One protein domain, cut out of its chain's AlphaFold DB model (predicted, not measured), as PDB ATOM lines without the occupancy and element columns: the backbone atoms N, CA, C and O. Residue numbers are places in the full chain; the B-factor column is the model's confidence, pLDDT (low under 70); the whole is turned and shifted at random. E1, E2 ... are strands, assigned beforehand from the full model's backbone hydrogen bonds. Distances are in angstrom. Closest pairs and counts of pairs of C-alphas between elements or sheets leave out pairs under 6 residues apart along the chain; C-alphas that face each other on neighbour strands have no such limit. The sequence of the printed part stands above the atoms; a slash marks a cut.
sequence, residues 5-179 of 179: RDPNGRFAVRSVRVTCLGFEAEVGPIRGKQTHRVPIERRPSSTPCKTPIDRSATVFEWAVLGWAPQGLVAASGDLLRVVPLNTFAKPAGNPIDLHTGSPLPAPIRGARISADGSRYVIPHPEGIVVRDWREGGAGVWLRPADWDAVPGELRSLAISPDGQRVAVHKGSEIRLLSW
ATOM      1  N   ARG A   5     175.200 128.630 295.098       90.69
ATOM      2  CA  ARG A   5     175.573 127.263 295.490       90.69
ATOM      3  C   ARG A   5     175.510 127.067 297.000       90.69
ATOM      4  O   ARG A   5     175.838 127.991 297.742       90.69
ATOM      5  N   ASP A   6     175.133 125.867 297.430       90.69
ATOM      6  CA  ASP A   6     175.218 125.488 298.841       90.69
ATOM      7  C   ASP A   6     176.689 125.390 299.295       90.69
ATOM      8  O   ASP A   6     177.591 125.253 298.460       90.69
ATOM      9  N   PRO A   7     176.958 125.424 300.613       82.56
ATOM     10  CA  PRO A   7     178.324 125.420 301.140       82.56
ATOM     11  C   PRO A   7     179.163 124.215 300.701       82.56
ATOM     12  O   PRO A   7     180.376 124.335 300.559       82.56
ATOM     13  N   ASN A   8     178.520 123.070 300.449       87.12
ATOM     14  CA  ASN A   8     179.191 121.838 300.041       87.12
ATOM     15  C   ASN A   8     179.275 121.670 298.512       87.12
ATOM     16  O   ASN A   8     179.765 120.646 298.039       87.12
ATOM     17  N   GLY A   9     178.768 122.626 297.724       88.75
ATOM     18  CA  GLY A   9     178.766 122.554 296.261       88.75
ATOM     19  C   GLY A   9     177.965 121.377 295.688       88.75
ATOM     20  O   GLY A   9     178.236 120.919 294.577       88.75
ATOM     21  N   ARG A  10     176.989 120.864 296.436       93.31
ATOM     22  CA  ARG A  10     176.086 119.785 296.028       93.31
ATOM     23  C   ARG A  10     174.854 120.329 295.318       93.31
ATOM     24  O   ARG A  10     174.446 119.748 294.316       93.31
ATOM     25  N   PHE A  11     174.305 121.445 295.787       95.56
ATOM     26  CA  PHE A  11     173.064 122.052 295.317       95.56
ATOM     27  C   PHE A  11     173.267 123.497 294.866       95.56
ATOM     28  O   PHE A  11     174.216 124.181 295.245       95.56
ATOM     29  N   ALA A  12     172.347 123.968 294.035       95.12
ATOM     30  CA  ALA A  12     172.288 125.346 293.602       95.12
ATOM     31  C   ALA A  12     170.846 125.824 293.481       95.12
ATOM     32  O   ALA A  12     169.966 125.081 293.036       95.12
ATOM     33  N   VAL A  13     170.639 127.097 293.805       95.31
ATOM     34  CA  VAL A  13     169.456 127.843 293.388       95.31
ATOM     35  C   VAL A  13     169.662 128.283 291.945       95.31
ATOM     36  O   VAL A  13     170.650 128.953 291.624       95.31
ATOM     37  N   ARG A  14     168.744 127.872 291.072       92.31
ATOM     38  CA  ARG A  14     168.803 128.117 289.623       92.31
ATOM     39  C   ARG A  14     167.983 129.323 289.210       92.31
ATOM     40  O   ARG A  14     168.411 130.095 288.360       92.31
ATOM     41  N   SER A  15     166.812 129.470 289.812       92.50
ATOM     42  CA  SER A  15     165.895 130.566 289.544       92.50
ATOM     43  C   SER A  15     165.018 130.823 290.767       92.50
ATOM     44  O   SER A  15     164.903 129.976 291.655       92.50
ATOM     45  N   VAL A  16     164.415 132.007 290.816       94.75
ATOM     46  CA  VAL A  16     163.258 132.287 291.667       94.75
ATOM     47  C   VAL A  16     162.092 132.527 290.725       94.75
ATOM     48  O   VAL A  16     162.247 133.240 289.729       94.75
ATOM     49  N   ARG A  17     160.950 131.905 290.998       94.56
ATOM     50  CA  ARG A  17     159.762 131.948 290.148       94.56
ATOM     51  C   ARG A  17     158.577 132.499 290.917       94.56
ATOM     52  O   ARG A  17     158.431 132.252 292.111       94.56
ATOM     53  N   VAL A  18     157.729 133.218 290.197       93.62
ATOM     54  CA  VAL A  18     156.399 133.619 290.645       93.62
ATOM     55  C   VAL A  18     155.418 132.614 290.084       93.62
ATOM     56  O   VAL A  18     155.374 132.403 288.869       93.62
ATOM     57  N   THR A  19     154.642 132.005 290.968       91.56
ATOM     58  CA  THR A  19     153.624 131.020 290.633       91.56
ATOM     59  C   THR A  19     152.299 131.379 291.291       91.56
ATOM     60  O   THR A  19     152.205 132.292 292.113       91.56
ATOM     61  N   CYS A  20     151.238 130.654 290.951       88.56
ATOM     62  CA  CYS A  20     149.951 130.823 291.622       88.56
ATOM     63  C   CYS A  20     150.004 130.554 293.135       88.56
ATOM     64  O   CYS A  20     149.176 131.087 293.870       88.56
ATOM     65  N   LEU A  21     150.972 129.753 293.594       88.06
ATOM     66  CA  LEU A  21     151.164 129.438 295.009       88.06
ATOM     67  C   LEU A  21     151.950 130.523 295.758       88.06
ATOM     68  O   LEU A  21     151.968 130.500 296.986       88.06
ATOM     69  N   GLY A  22     152.566 131.474 295.050       92.50
ATOM     70  CA  GLY A  22     153.411 132.526 295.613       92.50
ATOM     71  C   GLY A  22     154.784 132.565 294.944       92.50
ATOM     72  O   GLY A  22     154.884 132.470 293.722       92.50
ATOM     73  N   PHE A  23     155.841 132.715 295.735       95.19
ATOM     74  CA  PHE A  23     157.220 132.757 295.252       95.19
ATOM     75  C   PHE A  23     157.956 131.474 295.620       95.19
ATOM     76  O   PHE A  23     157.919 131.038 296.771       95.19
ATOM     77  N   GLU A  24     158.655 130.879 294.656       96.44
ATOM     78  CA  GLU A  24     159.347 129.602 294.822       96.44
ATOM     79  C   GLU A  24     160.783 129.685 294.288       96.44
ATOM     80  O   GLU A  24     161.020 130.149 293.173       96.44
ATOM     81  N   ALA A  25     161.755 129.207 295.063       96.50
ATOM     82  CA  ALA A  25     163.109 128.965 294.583       96.50
ATOM     83  C   ALA A  25     163.170 127.605 293.879       96.50
ATOM     84  O   ALA A  25     162.753 126.586 294.433       96.50
ATOM     85  N   GLU A  26     163.736 127.572 292.676       95.62
ATOM     86  CA  GLU A  26     164.056 126.330 291.983       95.62
ATOM     87  C   GLU A  26     165.445 125.854 292.408       95.62
ATOM     88  O   GLU A  26     166.464 126.487 292.104       95.62
ATOM     89  N   VAL A  27     165.481 124.732 293.123       96.56
ATOM     90  CA  VAL A  27     166.692 124.180 293.732       96.56
ATOM     91  C   VAL A  27     166.955 122.790 293.174       96.56
ATOM     92  O   VAL A  27     166.040 121.998 292.982       96.56
ATOM     93  N   GLY A  28     168.213 122.471 292.901       95.25
ATOM     94  CA  GLY A  28     168.603 121.139 292.442       95.25
ATOM     95  C   GLY A  28     170.103 120.915 292.576       95.25
ATOM     96  O   GLY A  28     170.826 121.844 292.945       95.25
ATOM     97  N   PRO A  29     170.603 119.704 292.287       94.62
ATOM     98  CA  PRO A  29     172.020 119.430 292.349       94.62
ATOM     99  C   PRO A  29     172.764 120.251 291.289       94.62
ATOM    100  O   PRO A  29     172.228 120.542 290.212       94.62
ATOM    101  N   ILE A  30     174.014 120.619 291.578       91.44
ATOM    102  CA  ILE A  30     174.878 121.324 290.613       91.44
ATOM    103  C   ILE A  30     175.117 120.439 289.388       91.44
ATOM    104  O   ILE A  30     175.050 120.903 288.250       91.44
ATOM    105  N   ARG A  31     175.360 119.149 289.630       88.44
ATOM    106  CA  ARG A  31     175.488 118.118 288.600       88.44
ATOM    107  C   ARG A  31     174.158 117.379 288.491       88.44
ATOM    108  O   ARG A  31     173.836 116.554 289.336       88.44
ATOM    109  N   GLY A  32     173.371 117.714 287.475       87.62
ATOM    110  CA  GLY A  32     172.078 117.082 287.215       87.62
ATOM    111  C   GLY A  32     171.038 118.060 286.677       87.62
ATOM    112  O   GLY A  32     171.262 119.271 286.629       87.62
ATOM    113  N   LYS A  33     169.900 117.508 286.246       88.06
ATOM    114  CA  LYS A  33     168.752 118.271 285.726       88.06
ATOM    115  C   LYS A  33     167.538 118.259 286.657       88.06
ATOM    116  O   LYS A  33     166.639 119.061 286.457       88.06
ATOM    117  N   GLN A  34     167.500 117.362 287.643       92.69
ATOM    118  CA  GLN A  34     166.370 117.265 288.565       92.69
ATOM    119  C   GLN A  34     166.329 118.488 289.479       92.69
ATOM    120  O   GLN A  34     167.310 118.787 290.152       92.69
ATOM    121  N   THR A  35     165.202 119.183 289.508       94.50
ATOM    122  CA  THR A  35     164.979 120.319 290.399       94.50
ATOM    123  C   THR A  35     163.686 120.115 291.165       94.50
ATOM    124  O   THR A  35     162.796 119.367 290.755       94.50
ATOM    125  N   HIS A  36     163.589 120.766 292.313       94.88
ATOM    126  CA  HIS A  36     162.375 120.855 293.102       94.88
ATOM    127  C   HIS A  36     162.141 122.304 293.512       94.88
ATOM    128  O   HIS A  36     163.052 123.137 293.512       94.88
ATOM    129  N   ARG A  37     160.887 122.604 293.839       95.06
ATOM    130  CA  ARG A  37     160.456 123.943 294.229       95.06
ATOM    131  C   ARG A  37     160.477 124.071 295.745       95.06
ATOM    132  O   ARG A  37     160.006 123.186 296.460       95.06
ATOM    133  N   VAL A  38     161.053 125.165 296.226       96.69
ATOM    134  CA  VAL A  38     161.102 125.524 297.643       96.69
ATOM    135  C   VAL A  38     160.295 126.811 297.828       96.69
ATOM    136  O   VAL A  38     160.674 127.828 297.248       96.69
ATOM    137  N   PRO A  39     159.212 126.811 298.620       96.38
ATOM    138  CA  PRO A  39     158.400 128.007 298.813       96.38
ATOM    139  C   PRO A  39     159.180 129.061 299.608       96.38
ATOM    140  O   PRO A  39     159.629 128.792 300.719       96.38
ATOM    141  N   ILE A  40     159.318 130.256 299.039       96.81
ATOM    142  CA  ILE A  40     159.853 131.453 299.704       96.81
ATOM    143  C   ILE A  40     158.710 132.223 300.356       96.81
ATOM    144  O   ILE A  40     158.810 132.639 301.502       96.81
ATOM    145  N   GLU A  41     157.605 132.396 299.639       94.25
ATOM    146  CA  GLU A  41     156.402 133.058 300.128       94.25
ATOM    147  C   GLU A  41     155.187 132.316 299.591       94.25
ATOM    148  O   GLU A  41     155.154 131.958 298.414       94.25
ATOM    149  N   ARG A  42     154.188 132.094 300.446       89.56
ATOM    150  CA  ARG A  42     152.920 131.498 300.030       89.56
ATOM    151  C   ARG A  42     151.872 132.585 299.875       89.56
ATOM    152  O   ARG A  42     151.668 133.381 300.787       89.56
ATOM    153  N   ARG A  43     151.170 132.575 298.746       83.00
ATOM    154  CA  ARG A  43     149.980 133.403 298.558       83.00
ATOM    155  C   ARG A  43     148.883 132.930 299.527       83.00
ATOM    156  O   ARG A  43     148.710 131.716 299.682       83.00
ATOM    157  N   PRO A  44     148.117 133.842 300.151       78.19
ATOM    158  CA  PRO A  44     146.952 133.466 300.941       78.19
ATOM    159  C   PRO A  44     145.969 132.636 300.106       78.19
ATOM    160  O   PRO A  44     145.639 133.008 298.977       78.19
ATOM    161  N   SER A  45     145.472 131.530 300.666       68.62
ATOM    162  CA  SER A  45     144.560 130.596 299.983       68.62
ATOM    163  C   SER A  45     143.232 131.227 299.546       68.62
ATOM    164  O   SER A  45     142.547 130.680 298.688       68.62
ATOM    165  N   SER A  46     142.881 132.389 300.101       68.88
ATOM    166  CA  SER A  46     141.658 133.137 299.801       68.88
ATOM    167  C   SER A  46     141.691 133.904 298.476       68.88
ATOM    168  O   SER A  46     140.652 134.396 298.043       68.88
ATOM    169  N   THR A  47     142.850 134.024 297.816       67.62
ATOM    170  CA  THR A  47     142.973 134.764 296.550       67.62
ATOM    171  C   THR A  47     143.143 133.798 295.374       67.62
ATOM    172  O   THR A  47     144.266 133.356 295.109       67.62
ATOM    173  N   PRO A  48     142.064 133.458 294.640       69.38
ATOM    174  CA  PRO A  48     142.158 132.554 293.502       69.38
ATOM    175  C   PRO A  48     143.085 133.125 292.425       69.38
ATOM    176  O   PRO A  48     142.996 134.294 292.039       69.38
ATOM    177  N   CYS A  49     143.984 132.280 291.923       78.00
ATOM    178  CA  CYS A  49     144.860 132.627 290.814       78.00
ATOM    179  C   CYS A  49     144.038 132.652 289.521       78.00
ATOM    180  O   CYS A  49     143.810 131.618 288.900       78.00
ATOM    181  N   LYS A  50     143.541 133.833 289.144       70.00
ATOM    182  CA  LYS A  50     142.654 133.994 287.979       70.00
ATOM    183  C   LYS A  50     143.339 133.691 286.643       70.00
ATOM    184  O   LYS A  50     142.664 133.358 285.677       70.00
ATOM    185  N   THR A  51     144.664 133.797 286.586       73.12
ATOM    186  CA  THR A  51     145.458 133.540 285.382       73.12
ATOM    187  C   THR A  51     146.670 132.712 285.785       73.12
ATOM    188  O   THR A  51     147.297 133.065 286.786       73.12
ATOM    189  N   PRO A  52     147.026 131.640 285.056       73.88
ATOM    190  CA  PRO A  52     148.264 130.919 285.309       73.88
ATOM    191  C   PRO A  52     149.451 131.884 285.229       73.88
ATOM    192  O   PRO A  52     149.750 132.434 284.173       73.88
ATOM    193  N   ILE A  53     150.105 132.116 286.365       83.69
ATOM    194  CA  ILE A  53     151.372 132.840 286.431       83.69
ATOM    195  C   ILE A  53     152.442 131.775 286.629       83.69
ATOM    196  O   ILE A  53     152.385 131.027 287.602       83.69
ATOM    197  N   ASP A  54     153.388 131.690 285.699       88.56
ATOM    198  CA  ASP A  54     154.637 130.953 285.882       88.56
ATOM    199  C   ASP A  54     155.759 131.696 285.145       88.56
ATOM    200  O   ASP A  54     156.000 131.496 283.953       88.56
ATOM    201  N   ARG A  55     156.418 132.615 285.854       92.44
ATOM    202  CA  ARG A  55     157.513 133.436 285.314       92.44
ATOM    203  C   ARG A  55     158.656 133.557 286.306       92.44
ATOM    204  O   ARG A  55     158.475 133.338 287.499       92.44
ATOM    205  N   SER A  56     159.821 133.983 285.831       91.31
ATOM    206  CA  SER A  56     160.907 134.396 286.720       91.31
ATOM    207  C   SER A  56     160.472 135.579 287.594       91.31
ATOM    208  O   SER A  56     159.820 136.516 287.117       91.31
ATOM    209  N   ALA A  57     160.831 135.528 288.873       91.06
ATOM    210  CA  ALA A  57     160.705 136.656 289.780       91.06
ATOM    211  C   ALA A  57     161.755 137.712 289.435       91.06
ATOM    212  O   ALA A  57     162.891 137.395 289.065       91.06
ATOM    213  N   THR A  58     161.371 138.972 289.568       88.94
ATOM    214  CA  THR A  58     162.327 140.071 289.549       88.94
ATOM    215  C   THR A  58     163.079 140.120 290.878       88.94
ATOM    216  O   THR A  58     162.600 139.665 291.916       88.94
ATOM    217  N   VAL A  59     164.271 140.711 290.853       82.88
ATOM    218  CA  VAL A  59     165.114 140.904 292.046       82.88
ATOM    219  C   VAL A  59     164.477 141.797 293.115       82.88
ATOM    220  O   VAL A  59     164.900 141.729 294.264       82.88
ATOM    221  N   PHE A  60     163.488 142.612 292.741       82.81
ATOM    222  CA  PHE A  60     162.734 143.469 293.659       82.81
ATOM    223  C   PHE A  60     161.575 142.737 294.322       82.81
ATOM    224  O   PHE A  60     161.202 143.087 295.434       82.81
ATOM    225  N   GLU A  61     161.022 141.724 293.651       91.88
ATOM    226  CA  GLU A  61     159.987 140.879 294.232       91.88
ATOM    227  C   GLU A  61     160.598 139.923 295.248       91.88
ATOM    228  O   GLU A  61     160.255 139.990 296.417       91.88
ATOM    229  N   TRP A  62     161.524 139.061 294.819       93.31
ATOM    230  CA  TRP A  62     162.269 138.179 295.713       93.31
ATOM    231  C   TRP A  62     163.608 137.788 295.100       93.31
ATOM    232  O   TRP A  62     163.694 137.311 293.965       93.31
ATOM    233  N   ALA A  63     164.660 137.893 295.901       92.56
ATOM    234  CA  ALA A  63     165.995 137.454 295.543       92.56
ATOM    235  C   ALA A  63     166.558 136.531 296.622       92.56
ATOM    236  O   ALA A  63     166.673 136.919 297.780       92.56
ATOM    237  N   VAL A  64     166.999 135.330 296.240       95.06
ATOM    238  CA  VAL A  64     167.863 134.535 297.125       95.06
ATOM    239  C   VAL A  64     169.226 135.219 297.196       95.06
ATOM    240  O   VAL A  64     169.829 135.536 296.167       95.06
ATOM    241  N   LEU A  65     169.702 135.481 298.405       94.25
ATOM    242  CA  LEU A  65     170.970 136.149 298.670       94.25
ATOM    243  C   LEU A  65     172.099 135.142 298.893       94.25
ATOM    244  O   LEU A  65     173.214 135.368 298.425       94.25
ATOM    245  N   GLY A  66     171.799 134.017 299.548       94.69
ATOM    246  CA  GLY A  66     172.787 132.998 299.888       94.69
ATOM    247  C   GLY A  66     172.213 131.800 300.643       94.69
ATOM    248  O   GLY A  66     171.003 131.685 300.838       94.69
ATOM    249  N   TRP A  67     173.117 130.917 301.065       95.94
ATOM    250  CA  TRP A  67     172.837 129.751 301.901       95.94
ATOM    251  C   TRP A  67     173.374 129.947 303.310       95.94
ATOM    252  O   TRP A  67     174.562 130.207 303.486       95.94
ATOM    253  N   ALA A  68     172.515 129.749 304.293       94.75
ATOM    254  CA  ALA A  68     172.862 129.582 305.693       94.75
ATOM    255  C   ALA A  68     172.814 128.087 306.077       94.75
ATOM    256  O   ALA A  68     172.201 127.297 305.349       94.75
ATOM    257  N   PRO A  69     173.401 127.666 307.214       91.75
ATOM    258  CA  PRO A  69     173.325 126.275 307.675       91.75
ATOM    259  C   PRO A  69     171.895 125.716 307.752       91.75
ATOM    260  O   PRO A  69     171.669 124.550 307.438       91.75
ATOM    261  N   GLN A  70     170.931 126.555 308.129       92.12
ATOM    262  CA  GLN A  70     169.521 126.198 308.285       92.12
ATOM    263  C   GLN A  70     168.692 126.295 306.995       92.12
ATOM    264  O   GLN A  70     167.549 125.839 306.990       92.12
ATOM    265  N   GLY A  71     169.206 126.888 305.911       95.69
ATOM    266  CA  GLY A  71     168.446 127.024 304.664       95.69
ATOM    267  C   GLY A  71     168.833 128.208 303.783       95.69
ATOM    268  O   GLY A  71     169.952 128.712 303.841       95.69
ATOM    269  N   LEU A  72     167.909 128.646 302.927       97.12
ATOM    270  CA  LEU A  72     168.140 129.804 302.057       97.12
ATOM    271  C   LEU A  72     167.875 131.098 302.813       97.12
ATOM    272  O   LEU A  72     166.950 131.174 303.616       97.12
ATOM    273  N   VAL A  73     168.636 132.130 302.476       96.12
ATOM    274  CA  VAL A  73     168.351 133.505 302.879       96.12
ATOM    275  C   VAL A  73     167.854 134.251 301.652       96.12
ATOM    276  O   VAL A  73     168.545 134.288 300.630       96.12
ATOM    277  N   ALA A  74     166.653 134.811 301.732       95.50
ATOM    278  CA  ALA A  74     166.007 135.541 300.651       95.50
ATOM    279  C   ALA A  74     165.569 136.928 301.125       95.50
ATOM    280  O   ALA A  74     165.271 137.108 302.302       95.50
ATOM    281  N   ALA A  75     165.522 137.889 300.208       92.81
ATOM    282  CA  ALA A  75     165.087 139.245 300.501       92.81
ATOM    283  C   ALA A  75     164.075 139.772 299.484       92.81
ATOM    284  O   ALA A  75     164.128 139.415 298.302       92.81
ATOM    285  N   SER A  76     163.209 140.654 299.971       90.38
ATOM    286  CA  SER A  76     162.242 141.447 299.214       90.38
ATOM    287  C   SER A  76     162.231 142.853 299.808       90.38
ATOM    288  O   SER A  76     161.733 143.051 300.909       90.38
ATOM    289  N   GLY A  77     162.868 143.821 299.144       82.31
ATOM    290  CA  GLY A  77     163.022 145.169 299.704       82.31
ATOM    291  C   GLY A  77     163.750 145.188 301.061       82.31
ATOM    292  O   GLY A  77     164.944 144.881 301.134       82.31
ATOM    293  N   ASP A  78     163.025 145.594 302.102       79.69
ATOM    294  CA  ASP A  78     163.422 145.658 303.515       79.69
ATOM    295  C   ASP A  78     163.056 144.394 304.312       79.69
ATOM    296  O   ASP A  78     163.298 144.335 305.512       79.69
ATOM    297  N   LEU A  79     162.501 143.370 303.664       88.00
ATOM    298  CA  LEU A  79     162.224 142.081 304.275       88.00
ATOM    299  C   LEU A  79     163.387 141.118 304.037       88.00
ATOM    300  O   LEU A  79     163.797 140.893 302.893       88.00
ATOM    301  N   LEU A  80     163.861 140.486 305.110       91.44
ATOM    302  CA  LEU A  80     164.807 139.377 305.067       91.44
ATOM    303  C   LEU A  80     164.139 138.128 305.636       91.44
ATOM    304  O   LEU A  80     163.502 138.169 306.686       91.44
ATOM    305  N   ARG A  81     164.293 137.003 304.946       94.50
ATOM    306  CA  ARG A  81     163.601 135.756 305.262       94.50
ATOM    307  C   ARG A  81     164.547 134.574 305.206       94.50
ATOM    308  O   ARG A  81     165.349 134.441 304.279       94.50
ATOM    309  N   VAL A  82     164.393 133.674 306.168       96.62
ATOM    310  CA  VAL A  82     165.015 132.352 306.148       96.62
ATOM    311  C   VAL A  82     164.004 131.345 305.628       96.62
ATOM    312  O   VAL A  82     162.882 131.269 306.118       96.62
ATOM    313  N   VAL A  83     164.407 130.547 304.646       97.69
ATOM    314  CA  VAL A  83     163.618 129.441 304.103       97.69
ATOM    315  C   VAL A  83     164.267 128.133 304.563       97.69
ATOM    316  O   VAL A  83     165.291 127.750 303.987       97.69
ATOM    317  N   PRO A  84     163.729 127.460 305.599       97.12
ATOM    318  CA  PRO A  84     164.367 126.290 306.188       97.12
ATOM    319  C   PRO A  84     164.475 125.130 305.203       97.12
ATOM    320  O   PRO A  84     163.487 124.750 304.565       97.12
ATOM    321  N   LEU A  85     165.663 124.533 305.116       96.88
ATOM    322  CA  LEU A  85     165.938 123.381 304.264       96.88
ATOM    323  C   LEU A  85     166.539 122.226 305.061       96.88
ATOM    324  O   LEU A  85     167.273 122.425 306.024       96.88
ATOM    325  N   ASN A  86     166.276 121.002 304.612       95.12
ATOM    326  CA  ASN A  86     166.972 119.820 305.106       95.12
ATOM    327  C   ASN A  86     168.282 119.574 304.335       95.12
ATOM    328  O   ASN A  86     168.633 120.278 303.386       95.12
ATOM    329  N   THR A  87     168.993 118.511 304.705       92.69
ATOM    330  CA  THR A  87     170.287 118.127 304.114       92.69
ATOM    331  C   THR A  87     170.232 117.776 302.620       92.69
ATOM    332  O   THR A  87     171.283 117.736 301.975       92.69
ATOM    333  N   PHE A  88     169.034 117.560 302.066       93.50
ATOM    334  CA  PHE A  88     168.758 117.310 300.645       93.50
ATOM    335  C   PHE A  88     168.219 118.549 299.919       93.50
ATOM    336  O   PHE A  88     167.654 118.431 298.830       93.50
ATOM    337  N   ALA A  89     168.355 119.725 300.535       95.31
ATOM    338  CA  ALA A  89     167.851 121.000 300.042       95.31
ATOM    339  C   ALA A  89     166.325 121.059 299.849       95.31
ATOM    340  O   ALA A  89     165.837 121.928 299.127       95.31
ATOM    341  N   LYS A  90     165.559 120.157 300.474       96.12
ATOM    342  CA  LYS A  90     164.088 120.171 300.442       96.12
ATOM    343  C   LYS A  90     163.532 121.020 301.590       96.12
ATOM    344  O   LYS A  90     164.210 121.128 302.614       96.12
ATOM    345  N   PRO A  91     162.316 121.584 301.456       96.62
ATOM    346  CA  PRO A  91     161.697 122.380 302.516       96.62
ATOM    347  C   PRO A  91     161.635 121.617 303.845       96.62
ATOM    348  O   PRO A  91     161.238 120.451 303.865       96.62
ATOM    349  N   ALA A  92     162.020 122.276 304.937       96.38
ATOM    350  CA  ALA A  92     162.063 121.704 306.288       96.38
ATOM    351  C   ALA A  92     161.250 122.512 307.314       96.38
ATOM    352  O   ALA A  92     161.493 122.431 308.513       96.38
ATOM    353  N   GLY A  93     160.295 123.314 306.848       94.38
ATOM    354  CA  GLY A  93     159.462 124.163 307.689       94.38
ATOM    355  C   GLY A  93     158.806 125.273 306.882       94.38
ATOM    356  O   GLY A  93     158.938 125.331 305.655       94.38
ATOM    357  N   ASN A  94     158.101 126.158 307.581       94.94
ATOM    358  CA  ASN A  94     157.609 127.393 306.986       94.94
ATOM    359  C   ASN A  94     158.746 128.422 306.904       94.94
ATOM    360  O   ASN A  94     159.616 128.422 307.777       94.94
ATOM    361  N   PRO A  95     158.750 129.297 305.887       96.44
ATOM    362  CA  PRO A  95     159.657 130.432 305.862       96.44
ATOM    363  C   PRO A  95     159.444 131.355 307.067       96.44
ATOM    364  O   PRO A  95     158.320 131.500 307.548       96.44
ATOM    365  N   ILE A  96     160.528 131.960 307.545       95.31
ATOM    366  CA  ILE A  96     160.569 132.770 308.765       95.31
ATOM    367  C   ILE A  96     161.069 134.161 308.395       95.31
ATOM    368  O   ILE A  96     162.199 134.306 307.923       95.31
ATOM    369  N   ASP A  97     160.231 135.169 308.620       93.69
ATOM    370  CA  ASP A  97     160.623 136.568 308.491       93.69
ATOM    371  C   ASP A  97     161.524 136.968 309.648       93.69
ATOM    372  O   ASP A  97     161.223 136.713 310.813       93.69
ATOM    373  N   LEU A  98     162.646 137.589 309.312       91.06
ATOM    374  CA  LEU A  98     163.527 138.203 310.286       91.06
ATOM    375  C   LEU A  98     163.046 139.627 310.530       91.06
ATOM    376  O   LEU A  98     162.561 140.308 309.627       91.06
ATOM    377  N   HIS A  99     163.186 140.085 311.764       87.38
ATOM    378  CA  HIS A  99     162.898 141.465 312.139       87.38
ATOM    379  C   HIS A  99     164.201 142.145 312.553       87.38
ATOM    380  O   HIS A  99     165.209 141.476 312.816       87.38
ATOM    381  N   THR A 100     164.204 143.472 312.623       81.88
ATOM    382  CA  THR A 100     165.358 144.219 313.130       81.88
ATOM    383  C   THR A 100     165.738 143.704 314.522       81.88
ATOM    384  O   THR A 100     164.879 143.523 315.383       81.88
ATOM    385  N   GLY A 101     167.021 143.396 314.724       80.19
ATOM    386  CA  GLY A 101     167.530 142.805 315.969       80.19
ATOM    387  C   GLY A 101     167.384 141.282 316.092       80.19
ATOM    388  O   GLY A 101     167.921 140.706 317.037       80.19
ATOM    389  N   SER A 102     166.726 140.601 315.146       86.75
ATOM    390  CA  SER A 102     166.751 139.132 315.091       86.75
ATOM    391  C   SER A 102     168.177 138.617 314.862       86.75
ATOM    392  O   SER A 102     168.928 139.227 314.091       86.75
ATOM    393  N   PRO A 103     168.563 137.480 315.470       86.75
ATOM    394  CA  PRO A 103     169.846 136.861 315.180       86.75
ATOM    395  C   PRO A 103     169.913 136.476 313.698       86.75
ATOM    396  O   PRO A 103     169.032 135.794 313.170       86.75
ATOM    397  N   LEU A 104     170.971 136.928 313.025       89.31
ATOM    398  CA  LEU A 104     171.185 136.641 311.613       89.31
ATOM    399  C   LEU A 104     171.645 135.188 311.413       89.31
ATOM    400  O   LEU A 104     172.416 134.666 312.223       89.31
ATOM    401  N   PRO A 105     171.210 134.523 310.328       88.19
ATOM    402  CA  PRO A 105     171.494 133.118 310.047       88.19
ATOM    403  C   PRO A 105     172.926 132.928 309.508       88.19
ATOM    404  O   PRO A 105     173.133 132.478 308.386       88.19
ATOM    405  N   ALA A 106     173.930 133.325 310.283       87.75
ATOM    406  CA  ALA A 106     175.333 133.274 309.893       87.75
ATOM    407  C   ALA A 106     175.962 131.879 310.140       87.75
ATOM    408  O   ALA A 106     175.558 131.178 311.070       87.75
ATOM    409  N   PRO A 107     176.985 131.473 309.360       93.25
ATOM    410  CA  PRO A 107     177.538 132.184 308.211       93.25
ATOM    411  C   PRO A 107     176.684 132.004 306.950       93.25
ATOM    412  O   PRO A 107     176.333 130.882 306.581       93.25
ATOM    413  N   ILE A 108     176.425 133.098 306.235       93.81
ATOM    414  CA  ILE A 108     175.710 133.078 304.958       93.81
ATOM    415  C   ILE A 108     176.723 133.016 303.815       93.81
ATOM    416  O   ILE A 108     177.652 133.814 303.715       93.81
ATOM    417  N   ARG A 109     176.548 132.053 302.915       92.31
ATOM    418  CA  ARG A 109     177.346 131.895 301.698       92.31
ATOM    419  C   ARG A 109     176.561 132.423 300.508       92.31
ATOM    420  O   ARG A 109     175.641 131.771 300.018       92.31
ATOM    421  N   GLY A 110     176.933 133.603 300.032       91.94
ATOM    422  CA  GLY A 110     176.312 134.234 298.876       91.94
ATOM    423  C   GLY A 110     177.170 135.366 298.337       91.94
ATOM    424  O   GLY A 110     177.915 135.987 299.082       91.94
ATOM    425  N   ALA A 111     177.077 135.639 297.035       91.31
ATOM    426  CA  ALA A 111     177.821 136.749 296.438       91.31
ATOM    427  C   ALA A 111     177.247 138.115 296.848       91.31
ATOM    428  O   ALA A 111     177.957 139.109 296.832       91.31
ATOM    429  N   ARG A 112     175.957 138.181 297.194       92.56
ATOM    430  CA  ARG A 112     175.219 139.438 297.397       92.56
ATOM    431  C   ARG A 112     174.966 139.791 298.856       92.56
ATOM    432  O   ARG A 112     174.189 140.698 299.115       92.56
ATOM    433  N   ILE A 113     175.555 139.057 299.788       93.62
ATOM    434  CA  ILE A 113     175.347 139.228 301.223       93.62
ATOM    435  C   ILE A 113     176.666 138.970 301.942       93.62
ATOM    436  O   ILE A 113     177.408 138.062 301.559       93.62
ATOM    437  N   SER A 114     176.974 139.787 302.944       94.31
ATOM    438  CA  SER A 114     178.123 139.577 303.814       94.31
ATOM    439  C   SER A 114     177.974 138.255 304.570       94.31
ATOM    440  O   SER A 114     176.868 137.758 304.793       94.31
ATOM    441  N   ALA A 115     179.095 137.662 304.982       92.75
ATOM    442  CA  ALA A 115     179.069 136.353 305.637       92.75
ATOM    443  C   ALA A 115     178.292 136.365 306.966       92.75
ATOM    444  O   ALA A 115     177.713 135.351 307.348       92.75
ATOM    445  N   ASP A 116     178.257 137.503 307.656       92.44
ATOM    446  CA  ASP A 116     177.490 137.699 308.888       92.44
ATOM    447  C   ASP A 116     176.017 138.077 308.638       92.44
ATOM    448  O   ASP A 116     175.243 138.155 309.585       92.44
ATOM    449  N   GLY A 117     175.626 138.311 307.381       91.19
ATOM    450  CA  GLY A 117     174.279 138.706 306.979       91.19
ATOM    451  C   GLY A 117     173.890 140.147 307.274       91.19
ATOM    452  O   GLY A 117     172.747 140.514 307.013       91.19
ATOM    453  N   SER A 118     174.801 140.955 307.823       90.81
ATOM    454  CA  SER A 118     174.494 142.333 308.209       90.81
ATOM    455  C   SER A 118     174.253 143.231 307.008       90.81
ATOM    456  O   SER A 118     173.459 144.162 307.104       90.81
ATOM    457  N   ARG A 119     174.891 142.945 305.870       92.94
ATOM    458  CA  ARG A 119     174.769 143.754 304.662       92.94
ATOM    459  C   ARG A 119     174.495 142.913 303.443       92.94
ATOM    460  O   ARG A 119     175.079 141.848 303.258       92.94
ATOM    461  N   TYR A 120     173.646 143.421 302.566       92.75
ATOM    462  CA  TYR A 120     173.373 142.790 301.284       92.75
ATOM    463  C   TYR A 120     173.107 143.822 300.200       92.75
ATOM    464  O   TYR A 120     172.870 144.994 300.470       92.75
ATOM    465  N   VAL A 121     173.181 143.385 298.950       93.56
ATOM    466  CA  VAL A 121     173.108 144.263 297.781       93.56
ATOM    467  C   VAL A 121     171.996 143.839 296.837       93.56
ATOM    468  O   VAL A 121     171.920 142.683 296.407       93.56
ATOM    469  N   ILE A 122     171.146 144.803 296.485       90.19
ATOM    470  CA  ILE A 122     170.046 144.640 295.535       90.19
ATOM    471  C   ILE A 122     170.411 145.381 294.237       90.19
ATOM    472  O   ILE A 122     170.655 146.591 294.273       90.19
ATOM    473  N   PRO A 123     170.462 144.685 293.086       90.12
ATOM    474  CA  PRO A 123     170.669 145.335 291.795       90.12
ATOM    475  C   PRO A 123     169.483 146.225 291.410       90.12
ATOM    476  O   PRO A 123     168.338 145.796 291.539       90.12
ATOM    477  N   HIS A 124     169.762 147.405 290.853       88.56
ATOM    478  CA  HIS A 124     168.778 148.287 290.226       88.56
ATOM    479  C   HIS A 124     169.245 148.702 288.813       88.56
ATOM    480  O   HIS A 124     170.450 148.793 288.577       88.56
ATOM    481  N   PRO A 125     168.345 148.953 287.842       85.19
ATOM    482  CA  PRO A 125     168.755 149.451 286.522       85.19
ATOM    483  C   PRO A 125     169.612 150.725 286.595       85.19
ATOM    484  O   PRO A 125     170.603 150.860 285.883       85.19
ATOM    485  N   GLU A 126     169.268 151.616 287.522       87.44
ATOM    486  CA  GLU A 126     169.943 152.905 287.733       87.44
ATOM    487  C   GLU A 126     171.103 152.871 288.745       87.44
ATOM    488  O   GLU A 126     171.689 153.908 289.028       87.44
ATOM    489  N   GLY A 127     171.427 151.721 289.342       91.81
ATOM    490  CA  GLY A 127     172.472 151.663 290.364       91.81
ATOM    491  C   GLY A 127     172.405 150.412 291.226       91.81
ATOM    492  O   GLY A 127     171.877 149.372 290.835       91.81
ATOM    493  N   ILE A 128     172.942 150.491 292.437       93.25
ATOM    494  CA  ILE A 128     172.924 149.380 293.394       93.25
ATOM    495  C   ILE A 128     172.485 149.907 294.744       93.25
ATOM    496  O   ILE A 128     172.966 150.938 295.198       93.25
ATOM    497  N   VAL A 129     171.583 149.189 295.405       92.38
ATOM    498  CA  VAL A 129     171.210 149.490 296.787       92.38
ATOM    499  C   VAL A 129     171.996 148.560 297.699       92.38
ATOM    500  O   VAL A 129     171.842 147.341 297.605       92.38
ATOM    501  N   VAL A 130     172.822 149.119 298.577       93.38
ATOM    502  CA  VAL A 130     173.397 148.400 299.719       93.38
ATOM    503  C   VAL A 130     172.430 148.551 300.881       93.38
ATOM    504  O   VAL A 130     172.068 149.667 301.226       93.38
ATOM    505  N   ARG A 131     172.002 147.445 301.475       91.38
ATOM    506  CA  ARG A 131     171.114 147.410 302.636       91.38
ATOM    507  C   ARG A 131     171.910 147.030 303.872       91.38
ATOM    508  O   ARG A 131     172.657 146.053 303.815       91.38
ATOM    509  N   ASP A 132     171.710 147.757 304.965       90.12
ATOM    510  CA  ASP A 132     172.213 147.402 306.291       90.12
ATOM    511  C   ASP A 132     171.065 146.880 307.161       90.12
ATOM    512  O   ASP A 132     170.161 147.611 307.567       90.12
ATOM    513  N   TRP A 133     171.080 145.576 307.427       86.75
ATOM    514  CA  TRP A 133     170.059 144.906 308.222       86.75
ATOM    515  C   TRP A 133     170.099 145.308 309.698       86.75
ATOM    516  O   TRP A 133     169.065 145.305 310.370       86.75
ATOM    517  N   ARG A 134     171.279 145.666 310.225       81.25
ATOM    518  CA  ARG A 134     171.419 146.073 311.633       81.25
ATOM    519  C   ARG A 134     170.744 147.415 311.886       81.25
ATOM    520  O   ARG A 134     170.230 147.635 312.976       81.25
ATOM    521  N   GLU A 135     170.674 148.254 310.860       82.06
ATOM    522  CA  GLU A 135     170.027 149.566 310.884       82.06
ATOM    523  C   GLU A 135     168.603 149.523 310.305       82.06
ATOM    524  O   GLU A 135     168.134 150.468 309.677       82.06
ATOM    525  N   GLY A 136     167.898 148.398 310.475       74.94
ATOM    526  CA  GLY A 136     166.501 148.269 310.051       74.94
ATOM    527  C   GLY A 136     166.299 148.215 308.536       74.94
ATOM    528  O   GLY A 136     165.226 148.551 308.049       74.94
ATOM    529  N   GLY A 137     167.322 147.813 307.779       72.75
ATOM    530  CA  GLY A 137     167.255 147.751 306.319       72.75
ATOM    531  C   GLY A 137     167.506 149.097 305.637       72.75
ATOM    532  O   GLY A 137     167.178 149.240 304.452       72.75
ATOM    533  N   ALA A 138     168.085 150.079 306.341       77.75
ATOM    534  CA  ALA A 138     168.518 151.343 305.751       77.75
ATOM    535  C   ALA A 138     169.390 151.094 304.508       77.75
ATOM    536  O   ALA A 138     170.195 150.160 304.458       77.75
ATOM    537  N   GLY A 139     169.154 151.885 303.460       83.69
ATOM    538  CA  GLY A 139     169.752 151.683 302.146       83.69
ATOM    539  C   GLY A 139     170.699 152.813 301.761       83.69
ATOM    540  O   GLY A 139     170.281 153.965 301.744       83.69
ATOM    541  N   VAL A 140     171.930 152.486 301.370       91.25
ATOM    542  CA  VAL A 140     172.823 153.409 300.655       91.25
ATOM    543  C   VAL A 140     172.711 153.128 299.164       91.25
ATOM    544  O   VAL A 140     172.805 151.977 298.726       91.25
ATOM    545  N   TRP A 141     172.505 154.177 298.370       92.69
ATOM    546  CA  TRP A 141     172.451 154.052 296.920       92.69
ATOM    547  C   TRP A 141     173.816 154.323 296.298       92.69
ATOM    548  O   TRP A 141     174.385 155.399 296.458       92.69
ATOM    549  N   LEU A 142     174.332 153.338 295.567       94.00
ATOM    550  CA  LEU A 142     175.566 153.443 294.805       94.00
ATOM    551  C   LEU A 142     175.220 153.655 293.333       94.00
ATOM    552  O   LEU A 142     174.851 152.714 292.624       94.00
ATOM    553  N   ARG A 143     175.371 154.901 292.882       92.75
ATOM    554  CA  ARG A 143     175.264 155.303 291.478       92.75
ATOM    555  C   ARG A 143     176.422 156.249 291.137       92.75
ATOM    556  O   ARG A 143     176.338 157.438 291.431       92.75
ATOM    557  N   PRO A 144     177.518 155.736 290.550       91.31
ATOM    558  CA  PRO A 144     178.556 156.569 289.951       91.31
ATOM    559  C   PRO A 144     177.967 157.580 288.959       91.31
ATOM    560  O   PRO A 144     176.996 157.270 288.270       91.31
ATOM    561  N   ALA A 145     178.566 158.770 288.861       92.25
ATOM    562  CA  ALA A 145     178.063 159.852 288.007       92.25
ATOM    563  C   ALA A 145     177.965 159.462 286.520       92.25
ATOM    564  O   ALA A 145     177.122 159.975 285.792       92.25
ATOM    565  N   ASP A 146     178.803 158.529 286.077       92.44
ATOM    566  CA  ASP A 146     178.864 158.017 284.712       92.44
ATOM    567  C   ASP A 146     178.107 156.685 284.527       92.44
ATOM    568  O   ASP A 146     178.306 156.000 283.526       92.44
ATOM    569  N   TRP A 147     177.233 156.294 285.465       92.81
ATOM    570  CA  TRP A 147     176.517 155.007 285.416       92.81
ATOM    571  C   TRP A 147     175.781 154.769 284.091       92.81
ATOM    572  O   TRP A 147     175.835 153.667 283.533       92.81
ATOM    573  N   ASP A 148     175.121 155.812 283.583       92.19
ATOM    574  CA  ASP A 148     174.348 155.763 282.341       92.19
ATOM    575  C   ASP A 148     175.233 155.875 281.089       92.19
ATOM    576  O   ASP A 148     174.806 155.490 280.002       92.19
ATOM    577  N   ALA A 149     176.481 156.340 281.233       92.38
ATOM    578  CA  ALA A 149     177.450 156.393 280.139       92.38
ATOM    579  C   ALA A 149     178.039 155.012 279.814       92.38
ATOM    580  O   ALA A 149     178.436 154.768 278.676       92.38
ATOM    581  N   VAL A 150     178.071 154.088 280.783       91.62
ATOM    582  CA  VAL A 150     178.497 152.701 280.549       91.62
ATOM    583  C   VAL A 150     177.387 151.956 279.810       91.62
ATOM    584  O   VAL A 150     176.322 151.744 280.391       91.62
ATOM    585  N   PRO A 151     177.580 151.490 278.568       90.19
ATOM    586  CA  PRO A 151     176.529 150.792 277.841       90.19
ATOM    587  C   PRO A 151     176.258 149.393 278.417       90.19
ATOM    588  O   PRO A 151     177.154 148.699 278.899       90.19
ATOM    589  N   GLY A 152     175.008 148.942 278.310       90.50
ATOM    590  CA  GLY A 152     174.592 147.582 278.657       90.50
ATOM    591  C   GLY A 152     174.082 147.395 280.089       90.50
ATOM    592  O   GLY A 152     174.136 148.287 280.938       90.50
ATOM    593  N   GLU A 153     173.546 146.199 280.332       91.25
ATOM    594  CA  GLU A 153     172.871 145.832 281.578       91.25
ATOM    595  C   GLU A 153     173.839 145.383 282.679       91.25
ATOM    596  O   GLU A 153     174.967 144.950 282.423       91.25
ATOM    597  N   LEU A 154     173.356 145.427 283.922       90.69
ATOM    598  CA  LEU A 154     174.027 144.861 285.086       90.69
ATOM    599  C   LEU A 154     173.969 143.323 285.042       90.69
ATOM    600  O   LEU A 154     172.923 142.713 285.260       90.69
ATOM    601  N   ARG A 155     175.109 142.676 284.781       90.06
ATOM    602  CA  ARG A 155     175.219 141.220 284.574       90.06
ATOM    603  C   ARG A 155     175.460 140.444 285.864       90.06
ATOM    604  O   ARG A 155     174.932 139.340 286.051       90.06
ATOM    605  N   SER A 156     176.281 140.997 286.751       90.31
ATOM    606  CA  SER A 156     176.603 140.398 288.047       90.31
ATOM    607  C   SER A 156     177.096 141.439 289.039       90.31
ATOM    608  O   SER A 156     177.593 142.494 288.655       90.31
ATOM    609  N   LEU A 157     176.985 141.108 290.321       92.94
ATOM    610  CA  LEU A 157     177.490 141.922 291.415       92.94
ATOM    611  C   LEU A 157     177.903 141.035 292.590       92.94
ATOM    612  O   LEU A 157     177.337 139.948 292.766       92.94
ATOM    613  N   ALA A 158     178.864 141.499 293.382       94.69
ATOM    614  CA  ALA A 158     179.290 140.835 294.603       94.69
ATOM    615  C   ALA A 158     179.697 141.850 295.677       94.69
ATOM    616  O   ALA A 158     180.378 142.821 295.365       94.69
ATOM    617  N   ILE A 159     179.303 141.619 296.927       95.50
ATOM    618  CA  ILE A 159     179.737 142.422 298.074       95.50
ATOM    619  C   ILE A 159     181.024 141.834 298.662       95.50
ATOM    620  O   ILE A 159     181.209 140.614 298.685       95.50
ATOM    621  N   SER A 160     181.935 142.694 299.112       94.50
ATOM    622  CA  SER A 160     183.136 142.272 299.826       94.50
ATOM    623  C   SER A 160     182.786 141.636 301.181       94.50
ATOM    624  O   SER A 160     181.747 141.952 301.762       94.50
ATOM    625  N   PRO A 161     183.646 140.753 301.727       90.00
ATOM    626  CA  PRO A 161     183.388 140.106 303.015       90.00
ATOM    627  C   PRO A 161     183.207 141.075 304.192       90.00
ATOM    628  O   PRO A 161     182.423 140.783 305.089       90.00
ATOM    629  N   ASP A 162     183.906 142.215 304.168       90.94
ATOM    630  CA  ASP A 162     183.783 143.300 305.154       90.94
ATOM    631  C   ASP A 162     182.525 144.167 304.954       90.94
ATOM    632  O   ASP A 162     182.225 145.028 305.778       90.94
ATOM    633  N   GLY A 163     181.790 143.950 303.861       91.56
ATOM    634  CA  GLY A 163     180.576 144.679 303.540       91.56
ATOM    635  C   GLY A 163     180.794 146.149 303.186       91.56
ATOM    636  O   GLY A 163     179.835 146.897 303.320       91.56
ATOM    637  N   GLN A 164     182.002 146.577 302.795       93.12
ATOM    638  CA  GLN A 164     182.339 147.986 302.494       93.12
ATOM    639  C   GLN A 164     182.544 148.278 301.002       93.12
ATOM    640  O   GLN A 164     182.773 149.421 300.604       93.12
ATOM    641  N   ARG A 165     182.543 147.246 300.153       96.00
ATOM    642  CA  ARG A 165     182.778 147.386 298.713       96.00
ATOM    643  C   ARG A 165     181.857 146.480 297.916       96.00
ATOM    644  O   ARG A 165     181.475 145.401 298.366       96.00
ATOM    645  N   VAL A 166     181.542 146.894 296.694       96.81
ATOM    646  CA  VAL A 166     180.751 146.103 295.747       96.81
ATOM    647  C   VAL A 166     181.490 146.005 294.422       96.81
ATOM    648  O   VAL A 166     181.767 147.015 293.783       96.81
ATOM    649  N   ALA A 167     181.793 144.785 293.988       96.44
ATOM    650  CA  ALA A 167     182.222 144.512 292.624       96.44
ATOM    651  C   ALA A 167     180.992 144.451 291.711       96.44
ATOM    652  O   ALA A 167     180.017 143.761 292.013       96.44
ATOM    653  N   VAL A 168     181.043 145.158 290.589       95.44
ATOM    654  CA  VAL A 168     179.924 145.369 289.667       95.44
ATOM    655  C   VAL A 168     180.376 145.027 288.266       95.44
ATOM    656  O   VAL A 168     181.409 145.515 287.834       95.44
ATOM    657  N   HIS A 169     179.596 144.229 287.547       94.31
ATOM    658  CA  HIS A 169     179.829 143.924 286.141       94.31
ATOM    659  C   HIS A 169     178.656 144.447 285.312       94.31
ATOM    660  O   HIS A 169     177.569 143.860 285.348       94.31
ATOM    661  N   LYS A 170     178.869 145.542 284.579       93.69
ATOM    662  CA  LYS A 170     177.864 146.204 283.734       93.69
ATOM    663  C   LYS A 170     178.392 146.279 282.305       93.69
ATOM    664  O   LYS A 170     179.495 146.767 282.084       93.69
ATOM    665  N   GLY A 171     177.627 145.766 281.343       91.94
ATOM    666  CA  GLY A 171     178.092 145.679 279.957       91.94
ATOM    667  C   GLY A 171     179.377 144.854 279.835       91.94
ATOM    668  O   GLY A 171     179.357 143.649 280.088       91.94
ATOM    669  N   SER A 172     180.469 145.508 279.434       92.31
ATOM    670  CA  SER A 172     181.826 144.946 279.346       92.31
ATOM    671  C   SER A 172     182.751 145.375 280.490       92.31
ATOM    672  O   SER A 172     183.906 144.957 280.523       92.31
ATOM    673  N   GLU A 173     182.281 146.216 281.410       94.62
ATOM    674  CA  GLU A 173     183.106 146.787 282.471       94.62
ATOM    675  C   GLU A 173     182.910 146.068 283.802       94.62
ATOM    676  O   GLU A 173     181.790 145.717 284.186       94.62
ATOM    677  N   ILE A 174     184.013 145.911 284.535       94.81
ATOM    678  CA  ILE A 174     184.006 145.504 285.938       94.81
ATOM    679  C   ILE A 174     184.538 146.668 286.769       94.81
ATOM    680  O   ILE A 174     185.646 147.143 286.540       94.81
ATOM    681  N   ARG A 175     183.748 147.116 287.743       94.56
ATOM    682  CA  ARG A 175     184.067 148.235 288.633       94.56
ATOM    683  C   ARG A 175     183.995 147.801 290.086       94.56
ATOM    684  O   ARG A 175     183.220 146.912 290.436       94.56
ATOM    685  N   LEU A 176     184.777 148.459 290.931       96.38
ATOM    686  CA  LEU A 176     184.681 148.341 292.380       96.38
ATOM    687  C   LEU A 176     184.101 149.646 292.924       96.38
ATOM    688  O   LEU A 176     184.668 150.709 292.690       96.38
ATOM    689  N   LEU A 177     182.968 149.557 293.610       95.06
ATOM    690  CA  LEU A 177     182.289 150.686 294.237       95.06
ATOM    691  C   LEU A 177     182.488 150.637 295.752       95.06
ATOM    692  O   LEU A 177     182.527 149.554 296.336       95.06
ATOM    693  N   SER A 178     182.571 151.806 296.374       92.31
ATOM    694  CA  SER A 178     182.642 152.008 297.824       92.31
ATOM    695  C   SER A 178     181.772 153.200 298.215       92.31
ATOM    696  O   SER A 178     181.371 153.976 297.344       92.31
ATOM    697  N   TRP A 179     181.494 153.340 299.508       87.94
ATOM    698  CA  TRP A 179     180.758 154.452 300.102       87.94
ATOM    699  C   TRP A 179     181.358 154.831 301.449       87.94
ATOM    700  O   TRP A 179     182.108 153.995 302.007       87.94
TER     701      TRP A 179
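Overview. This is residues 5 to 179 of the 179 residues of an uncharacterized protein of Myxococcales bacterium (UniProt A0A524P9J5). The model is two lobes, each built of two small sheets face to face: in the larger lobe the sheet E3 E2 E1 E4 faces the sheet E5 E6 E7 E8, their strands crossed at 45 degrees, and in the smaller the sheet E9 E10 E11 faces the sheet E12 E13 E14, at 27 degrees. The lobes come together at E5 of the one and E9 of the other, and residues 99 to 118, a long stretch with no named element, lead across. The printed part has 175 residues with no named helix and fourteen named strands, E1 to E14 along the chain; each sheet is antiparallel. The class is all strand, though 83 of the 175 residues, under half, are in named elements. The whole is compact, with a radius of gyration of the C-alphas of 16.5 A and spans of 45 by 37 by 36 A.

Arrangement. Begin with the strongly twisted sheet of E3, residues 36 to 42, E2, residues 22 to 29, E1, residues 11 to 19, and E4, residues 54 to 56, in that order. E1, E2 and E3 are a meander, each strand the antiparallel neighbour of the one before; with E4 as antiparallel neighbour of E1, the four are a Greek key. Look for N 14 and O 26 at 2.9 A between E1 and E2, N 38 and O 25 at 2.9 A between E2 and E3, and N 18 and O 55 at 2.8 A between E1 and E4. Facing this sheet is a second meander of E5, residues 63 to 68, E6, residues 71 to 76, E7, residues 79 to 84, and E8, residues 96 to 98. Here N 65 and O 73 are 2.8 A apart, N 74 and O 81 2.9 A, and N 82 and O 96 2.9 A, each within hydrogen-bond range. Between these sheets the closest C-alphas of E3 and E7 are those of Ile 40 and Val 83, 6.1 A apart. Farther on, E9, residues 119 to 124, E10, residues 127 to 132, and E11, residues 138 to 142, form a meander, with N 122 and O 129 at 2.9 A and N 130 and O 140 at 2.9 A. The closest C-alphas of E5 and E9 are those of Leu 65 and Tyr 120, at 7.5 A. The last meander is E12, residues 154 to 159, E13, residues 165 to 170, and E14, residues 173 to 178, with N 158 and O 167 at 2.9 A and N 168 and O 175 at 2.8 A. The closest C-alphas of E9 and E12 are those of Val 121 and Ile 159, 6.9 A apart. The four sheets are a stack of sheets, here face to face in two pairs.

Along the chain. Find C-alpha 11 at (173.064, 122.052, 295.317); from there E1 runs 21.9 A to C-alpha 19 and bends by 53 degrees at residue 14. E2 is 23.0 A long, E3 15.8 A, E6 16.6 A and E7 16.1 A. E9 begins at C-alpha 119, (174.769, 143.754, 304.662), and is 16.3 A long; E10 is 16.5 A. E14 is 16.2 A long and ends at C-alpha 178, (182.642, 152.008, 297.824).

Size, cuts and confidence. The C-alphas farthest apart are those of Ser 46 and Asp 146, at 47.2 A. The printed part has no cut and ends at Trp 179, the chain's last residue. Look for the long links between E3 and E4, E7 and E8, E8 and E9, and E11 and E12. The mean pLDDT of the printed part is 90.6, and residues 45 to 48 are under 70.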